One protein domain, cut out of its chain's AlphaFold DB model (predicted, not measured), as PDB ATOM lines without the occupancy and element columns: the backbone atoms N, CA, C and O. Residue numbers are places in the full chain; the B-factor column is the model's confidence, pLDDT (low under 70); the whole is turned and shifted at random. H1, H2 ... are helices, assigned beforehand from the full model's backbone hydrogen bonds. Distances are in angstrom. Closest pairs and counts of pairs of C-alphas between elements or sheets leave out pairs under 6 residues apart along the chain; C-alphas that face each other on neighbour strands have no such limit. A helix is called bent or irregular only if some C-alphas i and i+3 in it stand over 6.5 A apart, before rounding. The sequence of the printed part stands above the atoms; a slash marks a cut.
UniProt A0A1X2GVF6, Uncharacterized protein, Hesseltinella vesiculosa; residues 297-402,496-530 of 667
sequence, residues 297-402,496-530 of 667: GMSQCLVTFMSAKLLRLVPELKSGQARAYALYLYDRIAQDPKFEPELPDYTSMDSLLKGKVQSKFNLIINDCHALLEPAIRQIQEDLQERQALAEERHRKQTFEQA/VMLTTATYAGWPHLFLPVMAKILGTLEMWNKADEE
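This is residues 297 to 402 and 496 to 530 of the 667 residues of an uncharacterized protein of Hesseltinella vesiculosa (UniProt A0A1X2GVF6). A small body of helices carries one long helical arm: in the body H1 is packed between H5 on one side and H2 with H3a on the other. H3 bends, and residues 383 to 402 of its second arm, H3b, stick out and make much of the length. You have 141 printed residues with five named helices, H1 to H5 in chain order, and no named strand: all helix. The whole is loose, with a radius of gyration of the C-alphas of 19.9 A, and spans 71 by 36 by 21 A.

Start at H1, residues 297 to 313. It touches H2, residues 319 to 334, opposite ways at a steep tilt of 57 degrees; C-alphas 307 and 326 are closest, 5.0 A apart. H3, residues 351 to 402, was assigned as one helix by its hydrogen bonds but is bent, with C-alphas 371 and 374 7.3 A apart. Its arm H3a, residues 351 to 371, is irregular, with C-alphas 359 and 362 7.1 A apart; it touches H1, closest at C-alphas 364 and 306, 6.5 A. H5, residues 507 to 529, touches H1 the same way at a shallow tilt of 34 degrees, only just short of steep; C-alphas 514 and 298 are closest, 6.6 A. H4, residues 500 to 505, is close to H1 but not clearly touching: C-alphas 503 and 298 are closest, 7.8 A. Every O i to N i+4 pair is within hydrogen-bond range in H1, H2, H4 and arm H3b, residues 374 to 402; H3a has 12 of 17, H5 17 of 19.

Find C-alpha 297 at (19.277, 24.511, -7.549); H1 runs 24.2 A, H2 22.1 A, H3a 30.8 A. H3b runs 42.2 A to C-alpha 402 at (53.743, 50.565, 18.209). H4 runs 8.7 A and H5 32.3 A.

C-alphas 402 and 530 are farthest apart, 73.7 A. Residues 403 to 495 are not printed; the gap is 36.9 A. The link H2 to H3 is long. Residues 337, 339, 529 and 530 have pLDDT under 70.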
ATOM      1  N   GLY A 297      19.509  24.767  -6.126       87.25
ATOM      2  CA  GLY A 297      19.277  24.511  -7.549       87.25
ATOM      3  C   GLY A 297      20.536  24.327  -8.401       87.25
ATOM      4  O   GLY A 297      20.499  23.552  -9.358       87.25
ATOM      5  N   MET A 298      21.644  25.009  -8.092       90.38
ATOM      6  CA  MET A 298      22.781  25.141  -9.019       90.38
ATOM      7  C   MET A 298      23.478  23.806  -9.329       90.38
ATOM      8  O   MET A 298      23.729  23.495 -10.495       90.38
ATOM      9  N   SER A 299      23.716  22.973  -8.314       88.75
ATOM     10  CA  SER A 299      24.306  21.637  -8.487       88.75
ATOM     11  C   SER A 299      23.401  20.720  -9.319       88.75
ATOM     12  O   SER A 299      23.845  20.102 -10.287       88.75
ATOM     13  N   GLN A 300      22.095  20.696  -9.032       88.75
ATOM     14  CA  GLN A 300      21.124  19.922  -9.809       88.75
ATOM     15  C   GLN A 300      20.952  20.467 -11.243       88.75
ATOM     16  O   GLN A 300      20.661  19.683 -12.155       88.75
ATOM     17  N   CYS A 301      21.167  21.763 -11.474       90.00
ATOM     18  CA  CYS A 301      21.206  22.363 -12.806       90.00
ATOM     19  C   CYS A 301      22.412  21.839 -13.610       90.00
ATOM     20  O   CYS A 301      22.225  21.241 -14.671       90.00
ATOM     21  N   LEU A 302      23.627  21.944 -13.053       91.62
ATOM     22  CA  LEU A 302      24.869  21.430 -13.650       91.62
ATOM     23  C   LEU A 302      24.807  19.917 -13.926       91.62
ATOM     24  O   LEU A 302      25.100  19.479 -15.037       91.62
ATOM     25  N   VAL A 303      24.345  19.110 -12.964       92.12
ATOM     26  CA  VAL A 303      24.163  17.655 -13.146       92.12
ATOM     27  C   VAL A 303      23.139  17.347 -14.247       92.12
ATOM     28  O   VAL A 303      23.311  16.383 -14.995       92.12
ATOM     29  N   THR A 304      22.084  18.157 -14.405       90.75
ATOM     30  CA  THR A 304      21.135  17.974 -15.519       90.75
ATOM     31  C   THR A 304      21.779  18.320 -16.858       90.75
ATOM     32  O   THR A 304      21.638  17.551 -17.804       90.75
ATOM     33  N   PHE A 305      22.517  19.430 -16.933       92.19
ATOM     34  CA  PHE A 305      23.250  19.848 -18.128       92.19
ATOM     35  C   PHE A 305      24.245  18.787 -18.594       92.19
ATOM     36  O   PHE A 305      24.188  18.360 -19.745       92.19
ATOM     37  N   MET A 306      25.091  18.290 -17.689       94.00
ATOM     38  CA  MET A 306      26.064  17.242 -18.002       94.00
ATOM     39  C   MET A 306      25.385  15.926 -18.392       94.00
ATOM     40  O   MET A 306      25.803  15.294 -19.359       94.00
ATOM     41  N   SER A 307      24.295  15.540 -17.717       92.31
ATOM     42  CA  SER A 307      23.529  14.339 -18.079       92.31
ATOM     43  C   SER A 307      22.866  14.464 -19.453       92.31
ATOM     44  O   SER A 307      22.807  13.473 -20.176       92.31
ATOM     45  N   ALA A 308      22.364  15.646 -19.820       89.12
ATOM     46  CA  ALA A 308      21.782  15.899 -21.135       89.12
ATOM     47  C   ALA A 308      22.867  15.938 -22.222       89.12
ATOM     48  O   ALA A 308      22.744  15.249 -23.232       89.12
ATOM     49  N   LYS A 309      23.974  16.659 -21.989       91.44
ATOM     50  CA  LYS A 309      25.118  16.722 -22.913       91.44
ATOM     51  C   LYS A 309      25.706  15.332 -23.173       91.44
ATOM     52  O   LYS A 309      25.981  14.999 -24.322       91.44
ATOM     53  N   LEU A 310      25.845  14.499 -22.139       91.62
ATOM     54  CA  LEU A 310      26.363  13.138 -22.283       91.62
ATOM     55  C   LEU A 310      25.437  12.245 -23.127       91.62
ATOM     56  O   LEU A 310      25.940  11.515 -23.972       91.62
ATOM     57  N   LEU A 311      24.111  12.353 -22.972       88.94
ATOM     58  CA  LEU A 311      23.145  11.638 -23.824       88.94
ATOM     59  C   LEU A 311      23.200  12.094 -25.292       88.94
ATOM     60  O   LEU A 311      23.058  11.268 -26.186       88.94
ATOM     61  N   ARG A 312      23.457  13.383 -25.562       87.25
ATOM     62  CA  ARG A 312      23.656  13.887 -26.939       87.25
ATOM     63  C   ARG A 312      24.981  13.420 -27.555       87.25
ATOM     64  O   ARG A 312      25.054  13.233 -28.763       87.25
ATOM     65  N   LEU A 313      26.026  13.246 -26.740       89.31
ATOM     66  CA  LEU A 313      27.357  12.812 -27.186       89.31
ATOM     67  C   LEU A 313      27.525  11.284 -27.271       89.31
ATOM     68  O   LEU A 313      28.439  10.825 -27.958       89.31
ATOM     69  N   VAL A 314      26.689  10.519 -26.560       90.50
ATOM     70  CA  VAL A 314      26.647   9.046 -26.551       90.50
ATOM     71  C   VAL A 314      25.175   8.585 -26.485       90.50
ATOM     72  O   VAL A 314      24.681   8.259 -25.398       90.50
ATOM     73  N   PRO A 315      24.443   8.576 -27.619       83.31
ATOM     74  CA  PRO A 315      23.016   8.231 -27.658       83.31
ATOM     75  C   PRO A 315      22.681   6.803 -27.202       83.31
ATOM     76  O   PRO A 315      21.537   6.517 -26.860       83.31
ATOM     77  N   GLU A 316      23.662   5.898 -27.172       83.00
ATOM     78  CA  GLU A 316      23.493   4.514 -26.712       83.00
ATOM     79  C   GLU A 316      23.396   4.389 -25.175       83.00
ATOM     80  O   GLU A 316      23.090   3.315 -24.648       83.00
ATOM     81  N   LEU A 317      23.678   5.466 -24.432       84.69
ATOM     82  CA  LEU A 317      23.717   5.465 -22.971       84.69
ATOM     83  C   LEU A 317      22.315   5.628 -22.356       84.69
ATOM     84  O   LEU A 317      21.549   6.515 -22.723       84.69
ATOM     85  N   LYS A 318      21.974   4.823 -21.340       85.00
ATOM     86  CA  LYS A 318      20.666   4.933 -20.668       85.00
ATOM     87  C   LYS A 318      20.644   6.144 -19.733       85.00
ATOM     88  O   LYS A 318      21.607   6.402 -19.013       85.00
ATOM     89  N   SER A 319      19.509   6.838 -19.650       80.69
ATOM     90  CA  SER A 319      19.349   8.076 -18.861       80.69
ATOM     91  C   SER A 319      19.740   7.955 -17.377       80.69
ATOM     92  O   SER A 319      20.284   8.900 -16.806       80.69
ATOM     93  N   GLY A 320      19.531   6.790 -16.754       81.50
ATOM     94  CA  GLY A 320      20.001   6.512 -15.390       81.50
ATOM     95  C   GLY A 320      21.530   6.443 -15.265       81.50
ATOM     96  O   GLY A 320      22.086   6.973 -14.308       81.50
ATOM     97  N   GLN A 321      22.210   5.859 -16.258       88.38
ATOM     98  CA  GLN A 321      23.675   5.781 -16.321       88.38
ATOM     99  C   GLN A 321      24.274   7.160 -16.620       88.38
ATOM    100  O   GLN A 321      25.221   7.585 -15.961       88.38
ATOM    101  N   ALA A 322      23.666   7.906 -17.550       89.44
ATOM    102  CA  ALA A 322      24.059   9.279 -17.862       89.44
ATOM    103  C   ALA A 322      23.983  10.202 -16.636       89.44
ATOM    104  O   ALA A 322      24.896  10.997 -16.416       89.44
ATOM    105  N   ARG A 323      22.949  10.059 -15.792       90.25
ATOM    106  CA  ARG A 323      22.844  10.818 -14.535       90.25
ATOM    107  C   ARG A 323      23.945  10.453 -13.534       90.25
ATOM    108  O   ARG A 323      24.444  11.350 -12.863       90.25
ATOM    109  N   ALA A 324      24.320   9.179 -13.418       90.19
ATOM    110  CA  ALA A 324      25.390   8.761 -12.510       90.19
ATOM    111  C   ALA A 324      26.758   9.299 -12.954       90.19
ATOM    112  O   ALA A 324      27.483   9.871 -12.144       90.19
ATOM    113  N   TYR A 325      27.080   9.215 -14.251       93.12
ATOM    114  CA  TYR A 325      28.301   9.828 -14.779       93.12
ATOM    115  C   TYR A 325      28.285  11.359 -14.667       93.12
ATOM    116  O   TYR A 325      29.320  11.952 -14.388       93.12
ATOM    117  N   ALA A 326      27.125  12.009 -14.794       92.56
ATOM    118  CA  ALA A 326      26.996  13.449 -14.568       92.56
ATOM    119  C   ALA A 326      27.176  13.878 -13.097       92.56
ATOM    120  O   ALA A 326      27.594  15.008 -12.860       92.56
ATOM    121  N   LEU A 327      26.884  13.002 -12.126       91.75
ATOM    122  CA  LEU A 327      27.217  13.225 -10.712       91.75
ATOM    123  C   LEU A 327      28.731  13.118 -10.497       91.75
ATOM    124  O   LEU A 327      29.337  14.090 -10.072       91.75
ATOM    125  N   TYR A 328      29.354  12.021 -10.943       91.69
ATOM    126  CA  TYR A 328      30.817  11.848 -10.919       91.69
ATOM    127  C   TYR A 328      31.572  13.037 -11.552       91.69
ATOM    128  O   TYR A 328      32.571  13.510 -11.012       91.69
ATOM    129  N   LEU A 329      31.080  13.554 -12.686       91.06
ATOM    130  CA  LEU A 329      31.641  14.745 -13.330       91.06
ATOM    131  C   LEU A 329      31.415  16.018 -12.502       91.06
ATOM    132  O   LEU A 329      32.340  16.817 -12.392       91.06
ATOM    133  N   TYR A 330      30.235  16.203 -11.897       91.75
ATOM    134  CA  TYR A 330      29.979  17.331 -10.996       91.75
ATOM    135  C   TYR A 330      30.919  17.323  -9.792       91.75
ATOM    136  O   TYR A 330      31.569  18.331  -9.540       91.75
ATOM    137  N   ASP A 331      31.037  16.194  -9.096       88.94
ATOM    138  CA  ASP A 331      31.848  16.076  -7.883       88.94
ATOM    139  C   ASP A 331      33.335  16.347  -8.194       88.94
ATOM    140  O   ASP A 331      34.001  17.108  -7.489       88.94
ATOM    141  N   ARG A 332      33.827  15.845  -9.339       86.75
ATOM    142  CA  ARG A 332      35.182  16.123  -9.847       86.75
ATOM    143  C   ARG A 332      35.414  17.595 -10.224       86.75
ATOM    144  O   ARG A 332      36.523  18.087 -10.038       86.75
ATOM    145  N   ILE A 333      34.409  18.295 -10.756       88.25
ATOM    146  CA  ILE A 333      34.494  19.734 -11.084       88.25
ATOM    147  C   ILE A 333      34.350  20.596  -9.817       88.25
ATOM    148  O   ILE A 333      34.941  21.669  -9.734       88.25
ATOM    149  N   ALA A 334      33.588  20.136  -8.822       85.94
ATOM    150  CA  ALA A 334      33.344  20.857  -7.575       85.94
ATOM    151  C   ALA A 334      34.526  20.827  -6.595       85.94
ATOM    152  O   ALA A 334      34.640  21.745  -5.779       85.94
ATOM    153  N   GLN A 335      35.388  19.806  -6.701       78.31
ATOM    154  CA  GLN A 335      36.632  19.645  -5.936       78.31
ATOM    155  C   GLN A 335      36.433  19.662  -4.401       78.31
ATOM    156  O   GLN A 335      37.280  20.173  -3.674       78.31
ATOM    157  N   ASP A 336      35.321  19.122  -3.879       73.00
ATOM    158  CA  ASP A 336      35.113  18.997  -2.422       73.00
ATOM    159  C   ASP A 336      35.901  17.783  -1.872       73.00
ATOM    160  O   ASP A 336      35.516  16.645  -2.145       73.00
ATOM    161  N   PRO A 337      36.966  17.973  -1.061       65.06
ATOM    162  CA  PRO A 337      37.829  16.891  -0.577       65.06
ATOM    163  C   PRO A 337      37.140  15.953   0.427       65.06
ATOM    164  O   PRO A 337      37.748  14.998   0.901       65.06
ATOM    165  N   LYS A 338      35.870  16.199   0.776       70.31
ATOM    166  CA  LYS A 338      35.029  15.237   1.508       70.31
ATOM    167  C   LYS A 338      34.534  14.091   0.624       70.31
ATOM    168  O   LYS A 338      34.036  13.104   1.159       70.31
ATOM    169  N   PHE A 339      34.635  14.235  -0.698       67.12
ATOM    170  CA  PHE A 339      34.127  13.295  -1.687       67.12
ATOM    171  C   PHE A 339      35.198  13.023  -2.747       67.12
ATOM    172  O   PHE A 339      35.309  13.750  -3.730       67.12
ATOM    173  N   GLU A 340      35.965  11.945  -2.580       74.62
ATOM    174  CA  GLU A 340      36.707  11.359  -3.702       74.62
ATOM    175  C   GLU A 340      35.690  10.656  -4.623       74.62
ATOM    176  O   GLU A 340      35.020   9.718  -4.179       74.62
ATOM    177  N   PRO A 341      35.490  11.107  -5.878       77.75
ATOM    178  CA  PRO A 341      34.420  10.578  -6.711       77.75
ATOM    179  C   PRO A 341      34.834   9.239  -7.334       77.75
ATOM    180  O   PRO A 341      35.649   9.187  -8.256       77.75
ATOM    181  N   GLU A 342      34.240   8.141  -6.866       82.06
ATOM    182  CA  GLU A 342      34.378   6.831  -7.509       82.06
ATOM    183  C   GLU A 342      33.641   6.808  -8.859       82.06
ATOM    184  O   GLU A 342      32.506   7.275  -8.985       82.06
ATOM    185  N   LEU A 343      34.279   6.257  -9.900       84.62
ATOM    186  CA  LEU A 343      33.661   6.153 -11.223       84.62
ATOM    187  C   LEU A 343      32.533   5.099 -11.200       84.62
ATOM    188  O   LEU A 343      32.821   3.941 -10.895       84.62
ATOM    189  N   PRO A 344      31.291   5.429 -11.613       85.94
ATOM    190  CA  PRO A 344      30.212   4.452 -11.698       85.94
ATOM    191  C   PRO A 344      30.589   3.264 -12.588       85.94
ATOM    192  O   PRO A 344      30.924   3.440 -13.765       85.94
ATOM    193  N   ASP A 345      30.502   2.053 -12.037       82.00
ATOM    194  CA  ASP A 345      30.692   0.816 -12.787       82.00
ATOM    195  C   ASP A 345      29.366   0.096 -13.051       82.00
ATOM    196  O   ASP A 345      28.440   0.114 -12.238       82.00
ATOM    197  N   TYR A 346      29.273  -0.529 -14.222       80.50
ATOM    198  CA  TYR A 346      28.059  -1.170 -14.712       80.50
ATOM    199  C   TYR A 346      28.400  -2.514 -15.349       80.50
ATOM    200  O   TYR A 346      28.771  -2.581 -16.516       80.50
ATOM    201  N   THR A 347      28.169  -3.598 -14.607       74.25
ATOM    202  CA  THR A 347      28.403  -4.996 -15.030       74.25
ATOM    203  C   THR A 347      27.635  -5.438 -16.285       74.25
ATOM    204  O   THR A 347      27.906  -6.502 -16.829       74.25
ATOM    205  N   SER A 348      26.672  -4.634 -16.746       73.94
ATOM    206  CA  SER A 348      25.871  -4.852 -17.960       73.94
ATOM    207  C   SER A 348      26.170  -3.844 -19.082       73.94
ATOM    208  O   SER A 348      25.393  -3.736 -20.031       73.94
ATOM    209  N   MET A 349      27.262  -3.079 -18.974       81.69
ATOM    210  CA  MET A 349      27.691  -2.117 -19.986       81.69
ATOM    211  C   MET A 349      28.938  -2.614 -20.720       81.69
ATOM    212  O   MET A 349      29.940  -2.964 -20.103       81.69
ATOM    213  N   ASP A 350      28.864  -2.602 -22.048       83.81
ATOM    214  CA  ASP A 350      29.965  -2.949 -22.945       83.81
ATOM    215  C   ASP A 350      31.201  -2.047 -22.730       83.81
ATOM    216  O   ASP A 350      31.084  -0.847 -22.458       83.81
ATOM    217  N   SER A 351      32.398  -2.624 -22.865       85.25
ATOM    218  CA  SER A 351      33.673  -1.934 -22.662       85.25
ATOM    219  C   SER A 351      33.923  -0.862 -23.727       85.25
ATOM    220  O   SER A 351      34.426   0.213 -23.393       85.25
ATOM    221  N   LEU A 352      33.486  -1.087 -24.973       88.00
ATOM    222  CA  LEU A 352      33.538  -0.078 -26.034       88.00
ATOM    223  C   LEU A 352      32.624   1.114 -25.708       88.00
ATOM    224  O   LEU A 352      33.020   2.266 -25.898       88.00
ATOM    225  N   LEU A 353      31.431   0.865 -25.155       87.25
ATOM    226  CA  LEU A 353      30.531   1.925 -24.686       87.25
ATOM    227  C   LEU A 353      31.106   2.674 -23.468       87.25
ATOM    228  O   LEU A 353      31.038   3.903 -23.420       87.25
ATOM    229  N   LYS A 354      31.751   1.970 -22.527       88.06
ATOM    230  CA  LYS A 354      32.476   2.585 -21.399       88.06
ATOM    231  C   LYS A 354      33.598   3.512 -21.891       88.06
ATOM    232  O   LYS A 354      33.684   4.654 -21.441       88.06
ATOM    233  N   GLY A 355      34.383   3.063 -22.874       87.81
ATOM    234  CA  GLY A 355      35.428   3.859 -23.527       87.81
ATOM    235  C   GLY A 355      34.880   5.077 -24.282       87.81
ATOM    236  O   GLY A 355      35.403   6.182 -24.120       87.81
ATOM    237  N   LYS A 356      33.775   4.923 -25.032       90.94
ATOM    238  CA  LYS A 356      33.052   6.048 -25.657       90.94
ATOM    239  C   LYS A 356      32.686   7.108 -24.618       90.94
ATOM    240  O   LYS A 356      33.054   8.264 -24.801       90.94
ATOM    241  N   VAL A 357      32.026   6.720 -23.525       90.88
ATOM    242  CA  VAL A 357      31.620   7.627 -22.436       90.88
ATOM    243  C   VAL A 357      32.822   8.362 -21.836       90.88
ATOM    244  O   VAL A 357      32.819   9.593 -21.788       90.88
ATOM    245  N   GLN A 358      33.880   7.636 -21.465       90.12
ATOM    246  CA  GLN A 358      35.101   8.221 -20.900       90.12
ATOM    247  C   GLN A 358      35.775   9.218 -21.859       90.12
ATOM    248  O   GLN A 358      36.177  10.298 -21.429       90.12
ATOM    249  N   SER A 359      35.815   8.926 -23.167       92.50
ATOM    250  CA  SER A 359      36.395   9.828 -24.181       92.50
ATOM    251  C   SER A 359      35.706  11.199 -24.268       92.50
ATOM    252  O   SER A 359      36.299  12.161 -24.755       92.50
ATOM    253  N   LYS A 360      34.454  11.313 -23.799       93.50
ATOM    254  CA  LYS A 360      33.681  12.565 -23.817       93.50
ATOM    255  C   LYS A 360      33.791  13.371 -22.524       93.50
ATOM    256  O   LYS A 360      33.365  14.523 -22.518       93.50
ATOM    257  N   PHE A 361      34.381  12.827 -21.456       92.56
ATOM    258  CA  PHE A 361      34.470  13.513 -20.162       92.56
ATOM    259  C   PHE A 361      35.186  14.862 -20.260       92.56
ATOM    260  O   PHE A 361      34.625  15.862 -19.825       92.56
ATOM    261  N   ASN A 362      36.350  14.928 -20.914       88.75
ATOM    262  CA  ASN A 362      37.103  16.182 -21.062       88.75
ATOM    263  C   ASN A 362      36.299  17.258 -21.822       88.75
ATOM    264  O   ASN A 362      36.335  18.426 -21.456       88.75
ATOM    265  N   LEU A 363      35.496  16.871 -22.820       91.56
ATOM    266  CA  LEU A 363      34.612  17.789 -23.554       91.56
ATOM    267  C   LEU A 363      33.419  18.275 -22.707       91.56
ATOM    268  O   LEU A 363      32.858  19.333 -22.974       91.56
ATOM    269  N   ILE A 364      32.985  17.520 -21.699       92.69
ATOM    270  CA  ILE A 364      31.936  17.970 -20.772       92.69
ATOM    271  C   ILE A 364      32.542  18.870 -19.687       92.69
ATOM    272  O   ILE A 364      31.985  19.927 -19.397       92.69
ATOM    273  N   ILE A 365      33.705  18.484 -19.153       89.56
ATOM    274  CA  ILE A 365      34.488  19.229 -18.160       89.56
ATOM    275  C   ILE A 365      34.862  20.617 -18.698       89.56
ATOM    276  O   ILE A 365      34.542  21.614 -18.054       89.56
ATOM    277  N   ASN A 366      35.441  20.706 -19.901       89.38
ATOM    278  CA  ASN A 366      35.897  21.974 -20.483       89.38
ATOM    279  C   ASN A 366      34.757  22.991 -20.671       89.38
ATOM    280  O   ASN A 366      34.914  24.145 -20.284       89.38
ATOM    281  N   ASP A 367      33.595  22.583 -21.197       89.38
ATOM    282  CA  ASP A 367      32.427  23.474 -21.304       89.38
ATOM    283  C   ASP A 367      31.901  23.915 -19.933       89.38
ATOM    284  O   ASP A 367      31.482  25.060 -19.774       89.38
ATOM    285  N   CYS A 368      31.907  23.027 -18.933       90.19
ATOM    286  CA  CYS A 368      31.471  23.386 -17.585       90.19
ATOM    287  C   CYS A 368      32.426  24.404 -16.950       90.19
ATOM    288  O   CYS A 368      31.954  25.388 -16.385       90.19
ATOM    289  N   HIS A 369      33.744  24.233 -17.107       89.12
ATOM    290  CA  HIS A 369      34.712  25.256 -16.708       89.12
ATOM    291  C   HIS A 369      34.504  26.558 -17.489       89.12
ATOM    292  O   HIS A 369      34.409  27.600 -16.860       89.12
ATOM    293  N   ALA A 370      34.310  26.531 -18.811       89.38
ATOM    294  CA  ALA A 370      34.053  27.744 -19.600       89.38
ATOM    295  C   ALA A 370      32.770  28.497 -19.177       89.38
ATOM    296  O   ALA A 370      32.713  29.724 -19.262       89.38
ATOM    297  N   LEU A 371      31.746  27.783 -18.690       90.38
ATOM    298  CA  LEU A 371      30.532  28.374 -18.115       90.38
ATOM    299  C   LEU A 371      30.750  28.969 -16.711       90.38
ATOM    300  O   LEU A 371      30.072  29.932 -16.355       90.38
ATOM    301  N   LEU A 372      31.656  28.396 -15.914       91.12
ATOM    302  CA  LEU A 372      31.909  28.769 -14.514       91.12
ATOM    303  C   LEU A 372      33.055  29.778 -14.339       91.12
ATOM    304  O   LEU A 372      33.033  30.550 -13.384       91.12
ATOM    305  N   GLU A 373      34.016  29.797 -15.258       90.06
ATOM    306  CA  GLU A 373      35.243  30.603 -15.247       90.06
ATOM    307  C   GLU A 373      35.002  32.091 -14.922       90.06
ATOM    308  O   GLU A 373      35.651  32.594 -14.005       90.06
ATOM    309  N   PRO A 374      34.031  32.806 -15.536       89.12
ATOM    310  CA  PRO A 374      33.784  34.210 -15.196       89.12
ATOM    311  C   PRO A 374      33.332  34.419 -13.742       89.12
ATOM    312  O   PRO A 374      33.645  35.441 -13.137       89.12
ATOM    313  N   ALA A 375      32.602  33.454 -13.171       89.94
ATOM    314  CA  ALA A 375      32.158  33.507 -11.780       89.94
ATOM    315  C   ALA A 375      33.285  33.117 -10.811       89.94
ATOM    316  O   ALA A 375      33.448  33.765  -9.783       89.94
ATOM    317  N   ILE A 376      34.081  32.094 -11.145       89.88
ATOM    318  CA  ILE A 376      35.247  31.663 -10.357       89.88
ATOM    319  C   ILE A 376      36.272  32.796 -10.258       89.88
ATOM    320  O   ILE A 376      36.678  33.146  -9.150       89.88
ATOM    321  N   ARG A 377      36.612  33.423 -11.388       89.12
ATOM    322  CA  ARG A 377      37.563  34.535 -11.446       89.12
ATOM    323  C   ARG A 377      37.120  35.723 -10.597       89.12
ATOM    324  O   ARG A 377      37.890  36.203  -9.772       89.12
ATOM    325  N   GLN A 378      35.855  36.135 -10.713       89.38
ATOM    326  CA  GLN A 378      35.337  37.238  -9.904       89.38
ATOM    327  C   GLN A 378      35.367  36.915  -8.400       89.38
ATOM    328  O   GLN A 378      35.632  37.808  -7.604       89.38
ATOM    329  N   ILE A 379      35.159  35.650  -8.000       90.25
ATOM    330  CA  ILE A 379      35.301  35.209  -6.599       90.25
ATOM    331  C   ILE A 379      36.768  35.263  -6.140       90.25
ATOM    332  O   ILE A 379      37.025  35.638  -4.998       90.25
ATOM    333  N   GLN A 380      37.732  34.918  -7.001       89.06
ATOM    334  CA  GLN A 380      39.164  35.032  -6.693       89.06
ATOM    335  C   GLN A 380      39.578  36.499  -6.498       89.06
ATOM    336  O   GLN A 380      40.219  36.811  -5.497       89.06
ATOM    337  N   GLU A 381      39.145  37.400  -7.384       88.94
ATOM    338  CA  GLU A 381      39.349  38.854  -7.264       88.94
ATOM    339  C   GLU A 381      38.743  39.402  -5.952       88.94
ATOM    340  O   GLU A 381      39.439  40.041  -5.161       88.94
ATOM    341  N   ASP A 382      37.479  39.060  -5.663       86.25
ATOM    342  CA  ASP A 382      36.770  39.391  -4.416       86.25
ATOM    343  C   ASP A 382      37.531  38.935  -3.157       86.25
ATOM    344  O   ASP A 382      37.507  39.605  -2.123       86.25
ATOM    345  N   LEU A 383      38.154  37.752  -3.201       85.50
ATOM    346  CA  LEU A 383      38.895  37.183  -2.076       85.50
ATOM    347  C   LEU A 383      40.260  37.857  -1.897       85.50
ATOM    348  O   LEU A 383      40.623  38.163  -0.760       85.50
ATOM    349  N   GLN A 384      40.965  38.153  -2.991       87.44
ATOM    350  CA  GLN A 384      42.236  38.881  -2.972       87.44
ATOM    351  C   GLN A 384      42.063  40.313  -2.444       87.44
ATOM    352  O   GLN A 384      42.830  40.738  -1.579       87.44
ATOM    353  N   GLU A 385      41.017  41.040  -2.863       87.25
ATOM    354  CA  GLU A 385      40.720  42.374  -2.319       87.25
ATOM    355  C   GLU A 385      40.458  42.308  -0.804       87.25
ATOM    356  O   GLU A 385      41.001  43.094  -0.023       87.25
ATOM    357  N   ARG A 386      39.672  41.323  -0.349       85.50
ATOM    358  CA  ARG A 386      39.373  41.128   1.082       85.50
ATOM    359  C   ARG A 386      40.616  40.762   1.896       85.50
ATOM    360  O   ARG A 386      40.712  41.210   3.039       85.50
ATOM    361  N   GLN A 387      41.550  39.992   1.335       86.12
ATOM    362  CA  GLN A 387      42.844  39.687   1.951       86.12
ATOM    363  C   GLN A 387      43.709  40.950   2.062       86.12
ATOM    364  O   GLN A 387      44.116  41.305   3.168       86.12
ATOM    365  N   ALA A 388      43.884  41.700   0.970       88.00
ATOM    366  CA  ALA A 388      44.638  42.954   0.967       88.00
ATOM    367  C   ALA A 388      44.067  43.987   1.961       88.00
ATOM    368  O   ALA A 388      44.813  44.616   2.711       88.00
ATOM    369  N   LEU A 389      42.738  44.117   2.044       87.94
ATOM    370  CA  LEU A 389      42.062  44.976   3.025       87.94
ATOM    371  C   LEU A 389      42.192  44.467   4.470       87.94
ATOM    372  O   LEU A 389      42.146  45.275   5.401       87.94
ATOM    373  N   ALA A 390      42.327  43.158   4.694       85.00
ATOM    374  CA  ALA A 390      42.594  42.602   6.020       85.00
ATOM    375  C   ALA A 390      44.044  42.872   6.452       85.00
ATOM    376  O   ALA A 390      44.267  43.340   7.570       85.00
ATOM    377  N   GLU A 391      45.010  42.678   5.552       90.56
ATOM    378  CA  GLU A 391      46.410  43.044   5.774       90.56
ATOM    379  C   GLU A 391      46.580  44.542   6.028       90.56
ATOM    380  O   GLU A 391      47.269  44.927   6.968       90.56
ATOM    381  N   GLU A 392      45.935  45.408   5.244       89.75
ATOM    382  CA  GLU A 392      46.044  46.858   5.416       89.75
ATOM    383  C   GLU A 392      45.494  47.310   6.782       89.75
ATOM    384  O   GLU A 392      46.099  48.146   7.459       89.75
ATOM    385  N   ARG A 393      44.394  46.698   7.251       87.38
ATOM    386  CA  ARG A 393      43.876  46.902   8.617       87.38
ATOM    387  C   ARG A 393      44.846  46.392   9.676       87.38
ATOM    388  O   ARG A 393      45.043  47.082  10.671       87.38
ATOM    389  N   HIS A 394      45.460  45.227   9.472       89.25
ATOM    390  CA  HIS A 394      46.435  44.677  10.412       89.25
ATOM    391  C   HIS A 394      47.684  45.568  10.514       89.25
ATOM    392  O   HIS A 394      48.071  45.940  11.618       89.25
ATOM    393  N   ARG A 395      48.234  46.027   9.380       89.69
ATOM    394  CA  ARG A 395      49.355  46.986   9.309       89.69
ATOM    395  C   ARG A 395      49.022  48.322   9.993       89.69
ATOM    396  O   ARG A 395      49.868  48.889  10.677       89.69
ATOM    397  N   LYS A 396      47.782  48.818   9.864       89.12
ATOM    398  CA  LYS A 396      47.305  50.010  10.596       89.12
ATOM    399  C   LYS A 396      47.206  49.760  12.105       89.12
ATOM    400  O   LYS A 396      47.631  50.607  12.884       89.12
ATOM    401  N   GLN A 397      46.708  48.595  12.524       87.62
ATOM    402  CA  GLN A 397      46.609  48.219  13.939       87.62
ATOM    403  C   GLN A 397      47.981  48.044  14.604       87.62
ATOM    404  O   GLN A 397      48.175  48.545  15.710       87.62
ATOM    405  N   THR A 398      48.945  47.395  13.942       88.31
ATOM    406  CA  THR A 398      50.308  47.242  14.479       88.31
ATOM    407  C   THR A 398      51.047  48.579  14.541       88.31
ATOM    408  O   THR A 398      51.723  48.845  15.531       88.31
ATOM    409  N   PHE A 399      50.848  49.473  13.564       88.69
ATOM    410  CA  PHE A 399      51.368  50.844  13.620       88.69
ATOM    411  C   PHE A 399      50.751  51.667  14.769       88.69
ATOM    412  O   PHE A 399      51.479  52.304  15.532       88.69
ATOM    413  N   GLU A 400      49.425  51.622  14.951       85.00
ATOM    414  CA  GLU A 400      48.752  52.261  16.095       85.00
ATOM    415  C   GLU A 400      49.241  51.711  17.443       85.00
ATOM    416  O   GLU A 400      49.383  52.474  18.402       85.00
ATOM    417  N   GLN A 401      49.494  50.403  17.536       82.00
ATOM    418  CA  GLN A 401      50.008  49.775  18.751       82.00
ATOM    419  C   GLN A 401      51.451  50.211  19.040       82.00
ATOM    420  O   GLN A 401      51.711  50.720  20.129       82.00
ATOM    421  N   ALA A 402      52.354  50.127  18.060       81.75
ATOM    422  CA  ALA A 402      53.743  50.565  18.209       81.75
ATOM    423  C   ALA A 402      53.849  52.056  18.587       81.75
ATOM    424  O   ALA A 402      54.669  52.436  19.421       81.75
ATOM    425  N   VAL A 496      38.604  27.766  -6.848       79.62
ATOM    426  CA  VAL A 496      37.396  28.028  -6.045       79.62
ATOM    427  C   VAL A 496      36.474  26.808  -6.061       79.62
ATOM    428  O   VAL A 496      35.816  26.515  -7.058       79.62
ATOM    429  N   MET A 497      36.380  26.132  -4.918       86.38
ATOM    430  CA  MET A 497      35.524  24.959  -4.711       86.38
ATOM    431  C   MET A 497      34.031  25.299  -4.871       86.38
ATOM    432  O   MET A 497      33.551  26.304  -4.334       86.38
ATOM    433  N   LEU A 498      33.247  24.436  -5.522       87.94
ATOM    434  CA  LEU A 498      31.828  24.693  -5.835       87.94
ATOM    435  C   LEU A 498      30.882  24.161  -4.749       87.94
ATOM    436  O   LEU A 498      30.053  23.277  -4.966       87.94
ATOM    437  N   THR A 499      31.031  24.700  -3.540       86.06
ATOM    438  CA  THR A 499      30.278  24.260  -2.359       86.06
ATOM    439  C   THR A 499      28.980  25.046  -2.145       86.06
ATOM    440  O   THR A 499      28.815  26.177  -2.607       86.06
ATOM    441  N   THR A 500      28.094  24.500  -1.308       85.69
ATOM    442  CA  THR A 500      26.925  25.191  -0.731       85.69
ATOM    443  C   THR A 500      27.278  26.559  -0.128       85.69
ATOM    444  O   THR A 500      26.490  27.498  -0.228       85.69
ATOM    445  N   ALA A 501      28.466  26.696   0.479       85.69
ATOM    446  CA  ALA A 501      28.940  27.960   1.040       85.69
ATOM    447  C   ALA A 501      29.340  28.960  -0.060       85.69
ATOM    448  O   ALA A 501      29.002  30.136   0.040       85.69
ATOM    449  N   THR A 502      29.967  28.490  -1.140       89.38
ATOM    450  CA  THR A 502      30.344  29.297  -2.312       89.38
ATOM    451  C   THR A 502      29.106  29.852  -3.021       89.38
ATOM    452  O   THR A 502      28.991  31.063  -3.218       89.38
ATOM    453  N   TYR A 503      28.112  28.999  -3.301       90.94
ATOM    454  CA  TYR A 503      26.822  29.425  -3.860       90.94
ATOM    455  C   TYR A 503      26.078  30.405  -2.938       90.94
ATOM    456  O   TYR A 503      25.389  31.309  -3.411       90.94
ATOM    457  N   ALA A 504      26.234  30.263  -1.616       89.38
ATOM    458  CA  ALA A 504      25.663  31.183  -0.638       89.38
ATOM    459  C   ALA A 504      26.465  32.491  -0.485       89.38
ATOM    460  O   ALA A 504      25.891  33.492  -0.052       89.38
ATOM    461  N   GLY A 505      27.755  32.520  -0.816       90.00
ATOM    462  CA  GLY A 505      28.571  33.734  -0.807       90.00
ATOM    463  C   GLY A 505      28.230  34.660  -1.974       90.00
ATOM    464  O   GLY A 505      27.938  35.836  -1.761       90.00
ATOM    465  N   TRP A 506      28.173  34.109  -3.191       92.75
ATOM    466  CA  TRP A 506      28.056  34.883  -4.434       92.75
ATOM    467  C   TRP A 506      26.887  34.440  -5.345       92.75
ATOM    468  O   TRP A 506      27.088  34.193  -6.535       92.75
ATOM    469  N   PRO A 507      25.632  34.362  -4.852       93.06
ATOM    470  CA  PRO A 507      24.499  33.846  -5.638       93.06
ATOM    471  C   PRO A 507      24.201  34.667  -6.908       93.06
ATOM    472  O   PRO A 507      23.637  34.149  -7.871       93.06
ATOM    473  N   HIS A 508      24.623  35.933  -6.930       92.00
ATOM    474  CA  HIS A 508      24.506  36.838  -8.071       92.00
ATOM    475  C   HIS A 508      25.443  36.485  -9.239       92.00
ATOM    476  O   HIS A 508      25.086  36.768 -10.377       92.00
ATOM    477  N   LEU A 509      26.575  35.813  -8.990       92.38
ATOM    478  CA  LEU A 509      27.476  35.322 -10.042       92.38
ATOM    479  C   LEU A 509      27.000  33.989 -10.637       92.38
ATOM    480  O   LEU A 509      27.204  33.731 -11.819       92.38
ATOM    481  N   PHE A 510      26.312  33.158  -9.849       92.94
ATOM    482  CA  PHE A 510      25.809  31.858 -10.309       92.94
ATOM    483  C   PHE A 510      24.448  31.933 -11.020       92.94
ATOM    484  O   PHE A 510      24.166  31.082 -11.863       92.94
ATOM    485  N   LEU A 511      23.617  32.950 -10.759       92.44
ATOM    486  CA  LEU A 511      22.344  33.148 -11.473       92.44
ATOM    487  C   LEU A 511      22.521  33.336 -13.006       92.44
ATOM    488  O   LEU A 511      21.784  32.683 -13.748       92.44
ATOM    489  N   PRO A 512      23.497  34.114 -13.523       91.69
ATOM    490  CA  PRO A 512      23.824  34.152 -14.953       91.69
ATOM    491  C   PRO A 512      24.294  32.805 -15.516       91.69
ATOM    492  O   PRO A 512      23.872  32.421 -16.607       91.69
ATOM    493  N   VAL A 513      25.109  32.044 -14.774       91.94
ATOM    494  CA  VAL A 513      25.549  30.702 -15.204       91.94
ATOM    495  C   VAL A 513      24.349  29.756 -15.301       91.94
ATOM    496  O   VAL A 513      24.177  29.070 -16.308       91.94
ATOM    497  N   MET A 514      23.457  29.784 -14.306       91.69
ATOM    498  CA  MET A 514      22.198  29.040 -14.332       91.69
ATOM    499  C   MET A 514      21.322  29.467 -15.520       91.69
ATOM    500  O   MET A 514      20.780  28.606 -16.205       91.69
ATOM    501  N   ALA A 515      21.230  30.764 -15.833       90.44
ATOM    502  CA  ALA A 515      20.497  31.257 -17.002       90.44
ATOM    503  C   ALA A 515      21.059  30.713 -18.325       90.44
ATOM    504  O   ALA A 515      20.290  30.237 -19.161       90.44
ATOM    505  N   LYS A 516      22.389  30.725 -18.498       90.25
ATOM    506  CA  LYS A 516      23.068  30.186 -19.691       90.25
ATOM    507  C   LYS A 516      22.847  28.678 -19.837       90.25
ATOM    508  O   LYS A 516      22.508  28.213 -20.926       90.25
ATOM    509  N   ILE A 517      22.952  27.919 -18.745       90.94
ATOM    510  CA  ILE A 517      22.646  26.480 -18.726       90.94
ATOM    511  C   ILE A 517      21.182  26.211 -19.108       90.94
ATOM    512  O   ILE A 517      20.918  25.385 -19.982       90.94
ATOM    513  N   LEU A 518      20.225  26.903 -18.481       88.44
ATOM    514  CA  LEU A 518      18.799  26.678 -18.732       88.44
ATOM    515  C   LEU A 518      18.383  27.094 -20.148       88.44
ATOM    516  O   LEU A 518      17.632  26.361 -20.783       88.44
ATOM    517  N   GLY A 519      18.921  28.196 -20.677       87.31
ATOM    518  CA  GLY A 519      18.721  28.592 -22.074       87.31
ATOM    519  C   GLY A 519      19.314  27.588 -23.069       87.31
ATOM    520  O   GLY A 519      18.716  27.327 -24.110       87.31
ATOM    521  N   THR A 520      20.441  26.954 -22.727       88.31
ATOM    522  CA  THR A 520      21.053  25.897 -23.553       88.31
ATOM    523  C   THR A 520      20.204  24.621 -23.548       88.31
ATOM    524  O   THR A 520      19.981  24.027 -24.599       88.31
ATOM    525  N   LEU A 521      19.654  24.234 -22.389       86.19
ATOM    526  CA  LEU A 521      18.685  23.137 -22.280       86.19
ATOM    527  C   LEU A 521      17.381  23.440 -23.039       86.19
ATOM    528  O   LEU A 521      16.851  22.556 -23.703       86.19
ATOM    529  N   GLU A 522      16.875  24.677 -22.992       84.56
ATOM    530  CA  GLU A 522      15.693  25.103 -23.759       84.56
ATOM    531  C   GLU A 522      15.945  25.061 -25.276       84.56
ATOM    532  O   GLU A 522      15.095  24.586 -26.028       84.56
ATOM    533  N   MET A 523      17.127  25.492 -25.725       85.75
ATOM    534  CA  MET A 523      17.557  25.409 -27.123       85.75
ATOM    535  C   MET A 523      17.676  23.955 -27.607       85.75
ATOM    536  O   MET A 523      17.229  23.648 -28.708       85.75
ATOM    537  N   TRP A 524      18.229  23.048 -26.793       84.44
ATOM    538  CA  TRP A 524      18.271  21.618 -27.128       84.44
ATOM    539  C   TRP A 524      16.874  20.993 -27.179       84.44
ATOM    540  O   TRP A 524      16.598  20.256 -28.117       84.44
ATOM    541  N   ASN A 525      15.987  21.328 -26.235       78.19
ATOM    542  CA  ASN A 525      14.596  20.866 -26.257       78.19
ATOM    543  C   ASN A 525      13.896  21.277 -27.565       78.19
ATOM    544  O   ASN A 525      13.304  20.429 -28.223       78.19
ATOM    545  N   LYS A 526      14.025  22.545 -27.984       77.75
ATOM    546  CA  LYS A 526      13.451  23.047 -29.246       77.75
ATOM    547  C   LYS A 526      14.030  22.341 -30.469       77.75
ATOM    548  O   LYS A 526      13.275  21.858 -31.302       77.75
ATOM    549  N   ALA A 527      15.352  22.180 -30.531       77.56
ATOM    550  CA  ALA A 527      16.006  21.448 -31.615       77.56
ATOM    551  C   ALA A 527      15.624  19.950 -31.668       77.56
ATOM    552  O   ALA A 527      15.779  19.323 -32.714       77.56
ATOM    553  N   ASP A 528      15.138  19.367 -30.567       71.38
ATOM    554  CA  ASP A 528      14.613  17.994 -30.512       71.38
ATOM    555  C   ASP A 528      13.102  17.919 -30.810       71.38
ATOM    556  O   ASP A 528      12.632  16.898 -31.308       71.38
ATOM    557  N   GLU A 529      12.340  18.986 -30.546       68.31
ATOM    558  CA  GLU A 529      10.933  19.142 -30.952       68.31
ATOM    559  C   GLU A 529      10.792  19.440 -32.459       68.31
ATOM    560  O   GLU A 529       9.850  18.967 -33.091       68.31
ATOM    561  N   GLU A 530      11.738  20.187 -33.037       67.69
ATOM    562  CA  GLU A 530      11.797  20.556 -34.462       67.69
ATOM    563  C   GLU A 530      12.347  19.434 -35.367       67.69
ATOM    564  O   GLU A 530      12.217  19.501 -36.591       67.69
TER     565      GLU A 530